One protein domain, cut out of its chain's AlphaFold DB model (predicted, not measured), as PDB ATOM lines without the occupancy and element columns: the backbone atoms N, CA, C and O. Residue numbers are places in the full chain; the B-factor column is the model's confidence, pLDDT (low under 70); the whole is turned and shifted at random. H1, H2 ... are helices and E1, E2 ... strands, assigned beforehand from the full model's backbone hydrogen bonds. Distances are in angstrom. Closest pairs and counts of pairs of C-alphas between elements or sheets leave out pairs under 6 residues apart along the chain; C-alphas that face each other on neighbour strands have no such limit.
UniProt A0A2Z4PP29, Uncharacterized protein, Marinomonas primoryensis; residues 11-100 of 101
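What this domain is: This is residues 11 to 100 of the 101 residues of an uncharacterized protein of Marinomonas primoryensis (UniProt A0A2Z4PP29). One strongly twisted antiparallel sheet forms a wall, with E1, E2 and E3 side by side as its long strands and the short strands E4 and E5 beside different parts of E3; the single helix H1 packs on one face, near E5 and E3. Long loops make much of the rest: residues 11 to 27 lead into E1, with residues 18 to 19 pairing along it, and residues 44 to 58 join E2 to E3. The printed part has 90 residues, with five named strands, E1 to E5, followed along the chain by one named helix, H1; the sheet is branched, and E3 has three neighbours in it, E2 on one side and E4 and E5 on the other side. The class is mixed, helices and strands, with under half of the residues in named elements. The whole is compact, with a radius of gyration of the C-alphas of 12.9 A and spans of 38 by 30 by 27 A.

How they stand to each other: Start at residue 11 and pass the stretch 11 to 27; on the way residues 18 to 19 pair, antiparallel, with residues 30 to 31 of E1, which is residues 28 to 34. After a tight link comes E2, residues 37 to 43, in a hairpin with E1: their directions stand at 155 degrees, and N 30 is 2.9 A from O 41, within hydrogen-bond range. E3, residues 59 to 66, lies on the other side of E2 from E1, again in an antiparallel hairpin, at 144 degrees, with N 42 and O 60 within range at 2.8 A. Look at residue 63, where E3 bends by 53 degrees. The pairing is staggered: E2 is beside residues 59 to 64 of E3 on one side, while on the other side E4, residues 75 to 77, is beside residues 64 to 66 and E5, residues 85 to 87, is beside residues 59 to 61. E3 and E4 are a hairpin, antiparallel at 126 degrees, with N 65 and O 76 at 2.9 A. E3 and E5 are antiparallel at 151 degrees, with N 61 and O 85 at 2.9 A. E1 to E4 make a meander, each strand the antiparallel neighbour of the one before. E1, E4 and E5 are edge strands, and E4 and E5 are apart. H1, residues 90 to 98, is on the sheet at a height of 8.4 A, over E5 and only just over E3, on which 3 of its 9 C-alphas fall. It runs along the strands, at 3 degrees to E5 on the local plane. Its closest C-alphas to E5 are those of Met 93 and Thr 87, 6.7 A apart. In H1 every O i to N i+4 pair is within hydrogen-bond range.

Where its parts are: Find C-alpha 28 at (39.105, 19.515, 20.103); from there E1 runs 20.0 A to Val 34. E2 goes from Gln 37 to Val 43 over 19.8 A. C-alpha 59 at (33.856, 16.650, 27.860) begins E3, the longest strand by residues, which covers 21.2 A to Asn 66. E4, Ile 75 to Thr 77, and E5, Phe 85 to Thr 87, have three residues each and measure 7.0 A and 6.9 A. H1 runs 12.1 A from Ala 90 to Ser 98, where C-alpha 98 is at (29.112, 3.152, 25.150).

The domain as a whole: The two C-alphas farthest apart are those of Ala 49 and Thr 71, at 38.4 A. The printed part has no cut, and the C-alphas of Ser 11 and Met 100 are 15.9 A apart. The link from E2 to E3 is long, with 15 residues; E3 to E4 and E4 to E5 are short, and E1 to E2 and E5 to H1 are tight. The mean pLDDT of the printed part is 94.7, and no printed residue is under 70.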
ATOM      1  N   SER A  11      40.100   4.288  20.438       94.62
ATOM      2  CA  SER A  11      39.801   2.863  20.630       94.62
ATOM      3  C   SER A  11      39.026   2.537  21.908       94.62
ATOM      4  O   SER A  11      38.567   1.408  22.049       94.62
ATOM      5  N   ASP A  12      38.928   3.477  22.849       96.19
ATOM      6  CA  ASP A  12      38.178   3.294  24.093       96.19
ATOM      7  C   ASP A  12      36.670   3.499  23.873       96.19
ATOM      8  O   ASP A  12      35.868   3.129  24.727       96.19
ATOM      9  N   LEU A  13      36.276   4.077  22.730       96.44
ATOM     10  CA  LEU A  13      34.887   4.317  22.357       96.44
ATOM     11  C   LEU A  13      34.418   3.283  21.321       96.44
ATOM     12  O   LEU A  13      35.145   3.002  20.367       96.44
ATOM     13  N   PRO A  14      33.178   2.770  21.419       95.69
ATOM     14  CA  PRO A  14      32.615   1.842  20.437       95.69
ATOM     15  C   PRO A  14      32.100   2.547  19.168       95.69
ATOM     16  O   PRO A  14      31.252   2.016  18.455       95.69
ATOM     17  N   VAL A  15      32.606   3.745  18.870       96.25
ATOM     18  CA  VAL A  15      32.227   4.561  17.712       96.25
ATOM     19  C   VAL A  15      33.470   5.061  16.987       96.25
ATOM     20  O   VAL A  15      34.542   5.222  17.567       96.25
ATOM     21  N   THR A  16      33.327   5.351  15.694       95.44
ATOM     22  CA  THR A  16      34.402   5.991  14.930       95.44
ATOM     23  C   THR A  16      34.288   7.504  15.057       95.44
ATOM     24  O   THR A  16      33.357   8.095  14.515       95.44
ATOM     25  N   LEU A  17      35.258   8.127  15.727       95.94
ATOM     26  CA  LEU A  17      35.385   9.582  15.766       95.94
ATOM     27  C   LEU A  17      35.949  10.120  14.444       95.94
ATOM     28  O   LEU A  17      36.941   9.608  13.917       95.94
ATOM     29  N   LYS A  18      35.333  11.184  13.934       95.06
ATOM     30  CA  LYS A  18      35.806  11.972  12.796       95.06
ATOM     31  C   LYS A  18      36.204  13.352  13.290       95.06
ATOM     32  O   LYS A  18      35.424  13.999  13.974       95.06
ATOM     33  N   ASP A  19      37.432  13.753  12.986       92.94
ATOM     34  CA  ASP A  19      38.020  15.012  13.445       92.94
ATOM     35  C   ASP A  19      37.345  16.215  12.768       92.94
ATOM     36  O   ASP A  19      37.108  16.193  11.557       92.94
ATOM     37  N   CYS A  20      37.017  17.232  13.563       90.94
ATOM     38  CA  CYS A  20      36.426  18.497  13.122       90.94
ATOM     39  C   CYS A  20      37.269  19.708  13.538       90.94
ATOM     40  O   CYS A  20      36.760  20.825  13.530       90.94
ATOM     41  N   CYS A  21      38.513  19.491  13.965       87.44
ATOM     42  CA  CYS A  21      39.359  20.545  14.495       87.44
ATOM     43  C   CYS A  21      39.945  21.396  13.364       87.44
ATOM     44  O   CYS A  21      40.473  20.876  12.377       87.44
ATOM     45  N   TYR A  22      39.973  22.704  13.582       82.94
ATOM     46  CA  TYR A  22      40.672  23.682  12.761       82.94
ATOM     47  C   TYR A  22      41.939  24.197  13.468       82.94
ATOM     48  O   TYR A  22      42.182  23.979  14.664       82.94
ATOM     49  N   GLU A  23      42.812  24.865  12.708       80.94
ATOM     50  CA  GLU A  23      44.126  25.318  13.191       80.94
ATOM     51  C   GLU A  23      44.037  26.285  14.379       80.94
ATOM     52  O   GLU A  23      44.926  26.299  15.230       80.94
ATOM     53  N   ASN A  24      42.958  27.061  14.462       83.81
ATOM     54  CA  ASN A  24      42.731  28.099  15.463       83.81
ATOM     55  C   ASN A  24      41.802  27.678  16.612       83.81
ATOM     56  O   ASN A  24      41.529  28.503  17.479       83.81
ATOM     57  N   ASP A  25      41.340  26.426  16.646       85.81
ATOM     58  CA  ASP A  25      40.431  25.973  17.703       85.81
ATOM     59  C   ASP A  25      41.114  25.948  19.081       85.81
ATOM     60  O   ASP A  25      42.301  25.620  19.214       85.81
ATOM     61  N   THR A  26      40.351  26.265  20.124       85.81
ATOM     62  CA  THR A  26      40.820  26.211  21.521       85.81
ATOM     63  C   THR A  26      40.539  24.845  22.159       85.81
ATOM     64  O   THR A  26      41.265  24.411  23.053       85.81
ATOM     65  N   CYS A  27      39.546  24.123  21.640       91.19
ATOM     66  CA  CYS A  27      39.153  22.785  22.069       91.19
ATOM     67  C   CYS A  27      39.140  21.813  20.879       91.19
ATOM     68  O   CYS A  27      39.039  22.220  19.722       91.19
ATOM     69  N   ALA A  28      39.263  20.514  21.151       93.81
ATOM     70  CA  ALA A  28      39.105  19.515  20.103       93.81
ATOM     71  C   ALA A  28      37.621  19.228  19.886       93.81
ATOM     72  O   ALA A  28      36.854  19.152  20.848       93.81
ATOM     73  N   SER A  29      37.224  18.981  18.643       94.88
ATOM     74  CA  SER A  29      35.878  18.507  18.349       94.88
ATOM     75  C   SER A  29      35.887  17.350  17.362       94.88
ATOM     76  O   SER A  29      36.733  17.255  16.468       94.88
ATOM     77  N   PHE A  30      34.944  16.437  17.564       96.31
ATOM     78  CA  PHE A  30      34.757  15.257  16.737       96.31
ATOM     79  C   PHE A  30      33.275  15.039  16.491       96.31
ATOM     80  O   PHE A  30      32.476  15.272  17.396       96.31
ATOM     81  N   TYR A  31      32.908  14.501  15.333       97.19
ATOM     82  CA  TYR A  31      31.588  13.901  15.164       97.19
ATOM     83  C   TYR A  31      31.657  12.378  15.111       97.19
ATOM     84  O   TYR A  31      32.676  11.779  14.758       97.19
ATOM     85  N   PHE A  32      30.540  11.749  15.453       96.94
ATOM     86  CA  PHE A  32      30.306  10.319  15.299       96.94
ATOM     87  C   PHE A  32      28.817  10.064  15.050       96.94
ATOM     88  O   PHE A  32      27.997  10.978  15.146       96.94
ATOM     89  N   ARG A  33      28.468   8.825  14.689       95.88
ATOM     90  CA  ARG A  33      27.098   8.432  14.341       95.88
ATOM     91  C   ARG A  33      26.679   7.201  15.136       95.88
ATOM     92  O   ARG A  33      27.460   6.257  15.240       95.88
ATOM     93  N   VAL A  34      25.455   7.217  15.661       96.00
ATOM     94  CA  VAL A  34      24.794   6.084  16.331       96.00
ATOM     95  C   VAL A  34      23.354   6.025  15.814       96.00
ATOM     96  O   VAL A  34      22.667   7.040  15.855       96.00
ATOM     97  N   ASN A  35      22.916   4.875  15.285       92.94
ATOM     98  CA  ASN A  35      21.579   4.652  14.692       92.94
ATOM     99  C   ASN A  35      21.067   5.802  13.822       92.94
ATOM    100  O   ASN A  35      20.033   6.406  14.094       92.94
ATOM    101  N   ASP A  36      21.836   6.134  12.795       90.69
ATOM    102  CA  ASP A  36      21.547   7.207  11.848       90.69
ATOM    103  C   ASP A  36      21.549   8.644  12.399       90.69
ATOM    104  O   ASP A  36      21.528   9.576  11.600       90.69
ATOM    105  N   GLN A  37      21.711   8.849  13.709       95.62
ATOM    106  CA  GLN A  37      21.838  10.168  14.329       95.62
ATOM    107  C   GLN A  37      23.309  10.579  14.477       95.62
ATOM    108  O   GLN A  37      24.145   9.806  14.952       95.62
ATOM    109  N   TYR A  38      23.616  11.823  14.107       97.00
ATOM    110  CA  TYR A  38      24.921  12.435  14.340       97.00
ATOM    111  C   TYR A  38      25.009  13.055  15.734       97.00
ATOM    112  O   TYR A  38      24.045  13.623  16.256       97.00
ATOM    113  N   TYR A  39      26.207  12.979  16.299       98.00
ATOM    114  CA  TYR A  39      26.567  13.567  17.580       98.00
ATOM    115  C   TYR A  39      27.911  14.262  17.462       98.00
ATOM    116  O   TYR A  39      28.739  13.886  16.626       98.00
ATOM    117  N   LYS A  40      28.137  15.244  18.333       97.38
ATOM    118  CA  LYS A  40      29.413  15.941  18.450       97.38
ATOM    119  C   LYS A  40      29.984  15.735  19.847       97.38
ATOM    120  O   LYS A  40      29.265  15.871  20.832       97.38
ATOM    121  N   LEU A  41      31.261  15.380  19.909       97.62
ATOM    122  CA  LEU A  41      32.059  15.325  21.125       97.62
ATOM    123  C   LEU A  41      33.008  16.518  21.120       97.62
ATOM    124  O   LEU A  41      33.884  16.607  20.258       97.62
ATOM    125  N   TRP A  42      32.848  17.391  22.104       96.69
ATOM    126  CA  TRP A  42      33.777  18.467  22.409       96.69
ATOM    127  C   TRP A  42      34.700  18.027  23.540       96.69
ATOM    128  O   TRP A  42      34.261  17.409  24.514       96.69
ATOM    129  N   VAL A  43      35.988  18.312  23.380       96.50
ATOM    130  CA  VAL A  43      37.027  18.008  24.359       96.50
ATOM    131  C   VAL A  43      37.804  19.281  24.643       96.50
ATOM    132  O   VAL A  43      38.701  19.678  23.894       96.50
ATOM    133  N   ASP A  44      37.443  19.907  25.747       96.00
ATOM    134  CA  ASP A  44      38.094  21.083  26.279       96.00
ATOM    135  C   ASP A  44      39.476  20.768  26.852       96.00
ATOM    136  O   ASP A  44      39.880  19.619  27.096       96.00
ATOM    137  N   HIS A  45      40.231  21.837  27.082       94.94
ATOM    138  CA  HIS A  45      41.564  21.723  27.637       94.94
ATOM    139  C   HIS A  45      41.537  21.102  29.050       94.94
ATOM    140  O   HIS A  45      40.643  21.351  29.866       94.94
ATOM    141  N   LYS A  46      42.551  20.283  29.373       94.25
ATOM    142  CA  LYS A  46      42.664  19.628  30.694       94.25
ATOM    143  C   LYS A  46      42.768  20.630  31.849       94.25
ATOM    144  O   LYS A  46      42.316  20.352  32.951       94.25
ATOM    145  N   ASP A  47      43.383  21.774  31.574       93.75
ATOM    146  CA  ASP A  47      43.522  22.904  32.488       93.75
ATOM    147  C   ASP A  47      42.407  23.916  32.218       93.75
ATOM    148  O   ASP A  47      42.325  24.452  31.110       93.75
ATOM    149  N   LYS A  48      41.576  24.168  33.238       94.50
ATOM    150  CA  LYS A  48      40.418  25.072  33.191       94.50
ATOM    151  C   LYS A  48      40.782  26.484  32.755       94.50
ATOM    152  O   LYS A  48      40.021  27.100  32.024       94.50
ATOM    153  N   ALA A  49      41.956  26.976  33.149       93.81
ATOM    154  CA  ALA A  49      42.392  28.333  32.819       93.81
ATOM    155  C   ALA A  49      42.674  28.537  31.318       93.81
ATOM    156  O   ALA A  49      42.843  29.671  30.879       93.81
ATOM    157  N   GLN A  50      42.754  27.450  30.548       92.06
ATOM    158  CA  GLN A  50      43.009  27.462  29.106       92.06
ATOM    159  C   GLN A  50      41.776  27.065  28.283       92.06
ATOM    160  O   GLN A  50      41.877  26.959  27.063       92.06
ATOM    161  N   ARG A  51      40.636  26.804  28.932       93.44
ATOM    162  CA  ARG A  51      39.365  26.566  28.243       93.44
ATOM    163  C   ARG A  51      38.822  27.883  27.704       93.44
ATOM    164  O   ARG A  51      39.110  28.944  28.258       93.44
ATOM    165  N   GLU A  52      38.023  27.799  26.646       88.06
ATOM    166  CA  GLU A  52      37.273  28.958  26.154       88.06
ATOM    167  C   GLU A  52      36.299  29.466  27.228       88.06
ATOM    168  O   GLU A  52      36.230  30.667  27.486       88.06
ATOM    169  N   ASP A  53      35.643  28.533  27.924       91.00
ATOM    170  CA  ASP A  53      34.890  28.786  29.148       91.00
ATOM    171  C   ASP A  53      35.446  27.914  30.296       91.00
ATOM    172  O   ASP A  53      35.311  26.685  30.264       91.00
ATOM    173  N   PRO A  54      36.088  28.508  31.321       92.56
ATOM    174  CA  PRO A  54      36.623  27.775  32.471       92.56
ATOM    175  C   PRO A  54      35.580  27.010  33.298       92.56
ATOM    176  O   PRO A  54      35.948  26.065  34.010       92.56
ATOM    177  N   GLU A  55      34.308  27.407  33.222       93.62
ATOM    178  CA  GLU A  55      33.216  26.776  33.962       93.62
ATOM    179  C   GLU A  55      32.667  25.540  33.234       93.62
ATOM    180  O   GLU A  55      32.099  24.654  33.882       93.62
ATOM    181  N   ASN A  56      32.897  25.422  31.921       92.25
ATOM    182  CA  ASN A  56      32.465  24.262  31.150       92.25
ATOM    183  C   ASN A  56      33.239  23.004  31.557       92.25
ATOM    184  O   ASN A  56      34.468  23.049  31.671       92.25
ATOM    185  N   PRO A  57      32.559  21.858  31.745       96.50
ATOM    186  CA  PRO A  57      33.225  20.576  31.928       96.50
ATOM    187  C   PRO A  57      34.081  20.196  30.719       96.50
ATOM    188  O   PRO A  57      33.808  20.596  29.593       96.50
ATOM    189  N   ARG A  58      35.119  19.385  30.942       97.12
ATOM    190  CA  ARG A  58      36.077  19.022  29.890       97.12
ATOM    191  C   ARG A  58      35.462  18.308  28.684       97.12
ATOM    192  O   ARG A  58      35.977  18.432  27.579       97.12
ATOM    193  N   TYR A  59      34.448  17.482  28.898       98.19
ATOM    194  CA  TYR A  59      33.856  16.650  27.860       98.19
ATOM    195  C   TYR A  59      32.382  16.978  27.725       98.19
ATOM    196  O   TYR A  59      31.646  16.844  28.703       98.19
ATOM    197  N   THR A  60      31.958  17.296  26.508       98.00
ATOM    198  CA  THR A  60      30.561  17.608  26.198       98.00
ATOM    199  C   THR A  60      30.107  16.796  24.993       98.00
ATOM    200  O   THR A  60      30.776  16.784  23.959       98.00
ATOM    201  N   VAL A  61      28.975  16.102  25.125       98.00
ATOM    202  CA  VAL A  61      28.326  15.369  24.033       98.00
ATOM    203  C   VAL A  61      27.006  16.050  23.689       98.00
ATOM    204  O   VAL A  61      26.107  16.142  24.526       98.00
ATOM    205  N   CYS A  62      26.874  16.473  22.436       97.44
ATOM    206  CA  CYS A  62      25.687  17.146  21.910       97.44
ATOM    207  C   CYS A  62      25.069  16.331  20.774       97.44
ATOM    208  O   CYS A  62      25.758  15.554  20.098       97.44
ATOM    209  N   LYS A  63      23.784  16.569  20.494       97.50
ATOM    210  CA  LYS A  63      23.231  16.219  19.182       97.50
ATOM    211  C   LYS A  63      23.880  17.072  18.098       97.50
ATOM    212  O   LYS A  63      24.322  18.193  18.351       97.50
ATOM    213  N   ALA A  64      23.936  16.520  16.895       97.38
ATOM    214  CA  ALA A  64      24.441  17.223  15.736       97.38
ATOM    215  C   ALA A  64      23.548  17.004  14.514       97.38
ATOM    216  O   ALA A  64      22.903  15.962  14.375       97.38
ATOM    217  N   ILE A  65      23.545  17.992  13.626       96.62
ATOM    218  CA  ILE A  65      22.802  18.001  12.368       96.62
ATOM    219  C   ILE A  65      23.818  17.910  11.231       96.62
ATOM    220  O   ILE A  65      24.880  18.531  11.296       96.62
ATOM    221  N   ASN A  66      23.499  17.118  10.206       96.38
ATOM    222  CA  ASN A  66      24.220  17.148   8.939       96.38
ATOM    223  C   ASN A  66      23.511  18.129   8.002       96.38
ATOM    224  O   ASN A  66      22.415  17.828   7.534       96.38
ATOM    225  N   GLU A  67      24.118  19.286   7.753       95.94
ATOM    226  CA  GLU A  67      23.622  20.257   6.765       95.94
ATOM    227  C   GLU A  67      24.160  19.984   5.350       95.94
ATOM    228  O   GLU A  67      23.678  20.563   4.377       95.94
ATOM    229  N   GLY A  68      25.130  19.073   5.238       94.00
ATOM    230  CA  GLY A  68      25.656  18.566   3.977       94.00
ATOM    231  C   GLY A  68      24.900  17.325   3.505       94.00
ATOM    232  O   GLY A  68      23.682  17.207   3.642       94.00
ATOM    233  N   ASP A  69      25.638  16.359   2.959       91.81
ATOM    234  CA  ASP A  69      25.083  15.078   2.516       91.81
ATOM    235  C   ASP A  69      25.876  13.877   3.061       91.81
ATOM    236  O   ASP A  69      26.810  14.017   3.849       91.81
ATOM    237  N   GLU A  70      25.468  12.659   2.700       87.94
ATOM    238  CA  GLU A  70      26.118  11.421   3.164       87.94
ATOM    239  C   GLU A  70      27.545  11.242   2.602       87.94
ATOM    240  O   GLU A  70      28.360  10.528   3.186       87.94
ATOM    241  N   THR A  71      27.861  11.876   1.471       90.19
ATOM    242  CA  THR A  71      29.176  11.810   0.811       90.19
ATOM    243  C   THR A  71      30.116  12.933   1.247       90.19
ATOM    244  O   THR A  71      31.328  12.721   1.309       90.19
ATOM    245  N   SER A  72      29.562  14.092   1.596       91.44
ATOM    246  CA  SER A  72      30.261  15.276   2.089       91.44
ATOM    247  C   SER A  72      29.508  15.839   3.302       91.44
ATOM    248  O   SER A  72      28.768  16.816   3.171       91.44
ATOM    249  N   PRO A  73      29.640  15.201   4.480       92.94
ATOM    250  CA  PRO A  73      28.916  15.620   5.670       92.94
ATOM    251  C   PRO A  73      29.437  16.955   6.207       92.94
ATOM    252  O   PRO A  73      30.643  17.131   6.394       92.94
ATOM    253  N   GLU A  74      28.512  17.850   6.541       94.81
ATOM    254  CA  GLU A  74      28.778  19.134   7.196       94.81
ATOM    255  C   GLU A  74      28.082  19.122   8.560       94.81
ATOM    256  O   GLU A  74      26.880  19.361   8.672       94.81
ATOM    257  N   ILE A  75      28.829  18.722   9.596       95.81
ATOM    258  CA  ILE A  75      28.262  18.385  10.907       95.81
ATOM    259  C   ILE A  75      28.369  19.554  11.892       95.81
ATOM    260  O   ILE A  75      29.460  19.918  12.352       95.81
ATOM    261  N   TYR A  76      27.212  20.066  12.303       94.81
ATOM    262  CA  TYR A  76      27.077  21.176  13.245       94.81
ATOM    263  C   TYR A  76      26.382  20.735  14.531       94.81
ATOM    264  O   TYR A  76      25.554  19.828  14.513       94.81
ATOM    265  N   THR A  77      26.729  21.361  15.659       95.69
ATOM    266  CA  THR A  77      25.991  21.157  16.915       95.69
ATOM    267  C   THR A  77      24.551  21.614  16.725       95.69
ATOM    268  O   THR A  77      24.314  22.707  16.214       95.69
ATOM    269  N   ASP A  78      23.605  20.796  17.172       96.12
ATOM    270  CA  ASP A  78      22.200  21.182  17.249       96.12
ATOM    271  C   ASP A  78      21.981  22.068  18.482       96.12
ATOM    272  O   ASP A  78      21.735  21.568  19.577       96.12
ATOM    273  N   TYR A  79      22.112  23.386  18.321       92.50
ATOM    274  CA  TYR A  79      21.941  24.338  19.423       92.50
ATOM    275  C   TYR A  79      20.478  24.518  19.865       92.50
ATOM    276  O   TYR A  79      20.230  25.193  20.864       92.50
ATOM    277  N   GLU A  80      19.505  23.929  19.159       94.75
ATOM    278  CA  GLU A  80      18.111  23.896  19.620       94.75
ATOM    279  C   GLU A  80      17.891  22.815  20.690       94.75
ATOM    280  O   GLU A  80      16.901  22.849  21.429       94.75
ATOM    281  N   VAL A  81      18.827  21.868  20.812       93.94
ATOM    282  CA  VAL A  81      18.788  20.778  21.783       93.94
ATOM    283  C   VAL A  81      19.867  20.993  22.839       93.94
ATOM    284  O   VAL A  81      21.034  21.209  22.532       93.94
ATOM    285  N   ALA A  82      19.479  20.896  24.112       95.00
ATOM    286  CA  ALA A  82      20.430  20.964  25.214       95.00
ATOM    287  C   ALA A  82      21.486  19.849  25.122       95.00
ATOM    288  O   ALA A  82      21.204  18.745  24.639       95.00
ATOM    289  N   ASP A  83      22.677  20.125  25.654       96.50
ATOM    290  CA  ASP A  83      23.746  19.137  25.764       96.50
ATOM    291  C   ASP A  83      23.235  17.851  26.418       96.50
ATOM    292  O   ASP A  83      22.563  17.868  27.453       96.50
ATOM    293  N   LEU A  84      23.553  16.714  25.800       97.25
ATOM    294  CA  LEU A  84      23.080  15.412  26.264       97.25
ATOM    295  C   LEU A  84      23.843  14.958  27.502       97.25
ATOM    296  O   LEU A  84      23.304  14.239  28.344       97.25
ATOM    297  N   PHE A  85      25.118  15.335  27.575       98.06
ATOM    298  CA  PHE A  85      26.011  14.925  28.638       98.06
ATOM    299  C   PHE A  85      27.205  15.867  28.741       98.06
ATOM    300  O   PHE A  85      27.794  16.243  27.727       98.06
ATOM    301  N   GLN A  86      27.595  16.188  29.972       98.06
ATOM    302  CA  GLN A  86      28.798  16.950  30.279       98.06
ATOM    303  C   GLN A  86      29.516  16.325  31.481       98.06
ATOM    304  O   GLN A  86      28.876  15.906  32.450       98.06
ATOM    305  N   THR A  87      30.845  16.242  31.445       98.38
ATOM    306  CA  THR A  87      31.641  15.714  32.564       98.38
ATOM    307  C   THR A  87      33.091  16.187  32.523       98.38
ATOM    308  O   THR A  87      33.617  16.544  31.474       98.38
ATOM    309  N   GLU A  88      33.770  16.148  33.667       97.94
ATOM    310  CA  GLU A  88      35.227  16.322  33.743       97.94
ATOM    311  C   GLU A  88      35.987  15.007  33.500       97.94
ATOM    312  O   GLU A  88      37.162  15.025  33.137       97.94
ATOM    313  N   GLU A  89      35.326  13.857  33.676       98.12
ATOM    314  CA  GLU A  89      35.974  12.546  33.723       98.12
ATOM    315  C   GLU A  89      35.817  11.773  32.411       98.12
ATOM    316  O   GLU A  89      34.711  11.391  32.017       98.12
ATOM    317  N   ALA A  90      36.942  11.438  31.774       97.88
ATOM    318  CA  ALA A  90      36.951  10.696  30.513       97.88
ATOM    319  C   ALA A  90      36.229   9.342  30.618       97.88
ATOM    320  O   ALA A  90      35.515   8.949  29.702       97.88
ATOM    321  N   SER A  91      36.365   8.643  31.749       98.06
ATOM    322  CA  SER A  91      35.704   7.354  31.994       98.06
ATOM    323  C   SER A  91      34.177   7.461  31.990       98.06
ATOM    324  O   SER A  91      33.500   6.564  31.489       98.06
ATOM    325  N   SER A  92      33.633   8.569  32.500       98.50
ATOM    326  CA  SER A  92      32.190   8.826  32.503       98.50
ATOM    327  C   SER A  92      31.687   9.141  31.094       98.50
ATOM    328  O   SER A  92      30.646   8.625  30.697       98.50
ATOM    329  N   MET A  93      32.459   9.903  30.311       98.25
ATOM    330  CA  MET A  93      32.169  10.151  28.892       98.25
ATOM    331  C   MET A  93      32.215   8.860  28.069       98.25
ATOM    332  O   MET A  93      31.272   8.575  27.334       98.25
ATOM    333  N   ILE A  94      33.252   8.036  28.245       98.31
ATOM    334  CA  ILE A  94      33.384   6.747  27.551       98.31
ATOM    335  C   ILE A  94      32.187   5.850  27.852       98.31
ATOM    336  O   ILE A  94      31.610   5.255  26.942       98.31
ATOM    337  N   ARG A  95      31.796   5.772  29.128       98.44
ATOM    338  CA  ARG A  95      30.632   4.997  29.544       98.44
ATOM    339  C   ARG A  95      29.352   5.515  28.896       98.44
ATOM    340  O   ARG A  95      28.629   4.710  28.323       98.44
ATOM    341  N   PHE A  96      29.108   6.825  28.943       98.38
ATOM    342  CA  PHE A  96      27.930   7.437  28.328       98.38
ATOM    343  C   PHE A  96      27.833   7.083  26.841       98.38
ATOM    344  O   PHE A  96      26.819   6.546  26.411       98.38
ATOM    345  N   VAL A  97      28.912   7.288  26.076       97.56
ATOM    346  CA  VAL A  97      28.947   6.964  24.640       97.56
ATOM    347  C   VAL A  97      28.763   5.466  24.389       97.56
ATOM    348  O   VAL A  97      28.132   5.082  23.409       97.56
ATOM    349  N   SER A  98      29.268   4.606  25.276       96.88
ATOM    350  CA  SER A  98      29.112   3.152  25.150       96.88
ATOM    351  C   SER A  98      27.692   2.655  25.411       96.88
ATOM    352  O   SER A  98      27.330   1.573  24.955       96.88
ATOM    353  N   GLU A  99      26.899   3.426  26.151       96.69
ATOM    354  CA  GLU A  99      25.495   3.138  26.449       96.69
ATOM    355  C   GLU A  99      24.543   3.768  25.404       96.69
ATOM    356  O   GLU A  99      23.336   3.541  25.467       96.69
ATOM    357  N   MET A 100      25.063   4.521  24.421       94.31
ATOM    358  CA  MET A 100      24.275   5.054  23.304       94.31
ATOM    359  C   MET A 100      23.932   3.928  22.320       94.31
ATOM    360  O   MET A 100      24.816   3.322  21.715       94.31
TER     361      MET A 100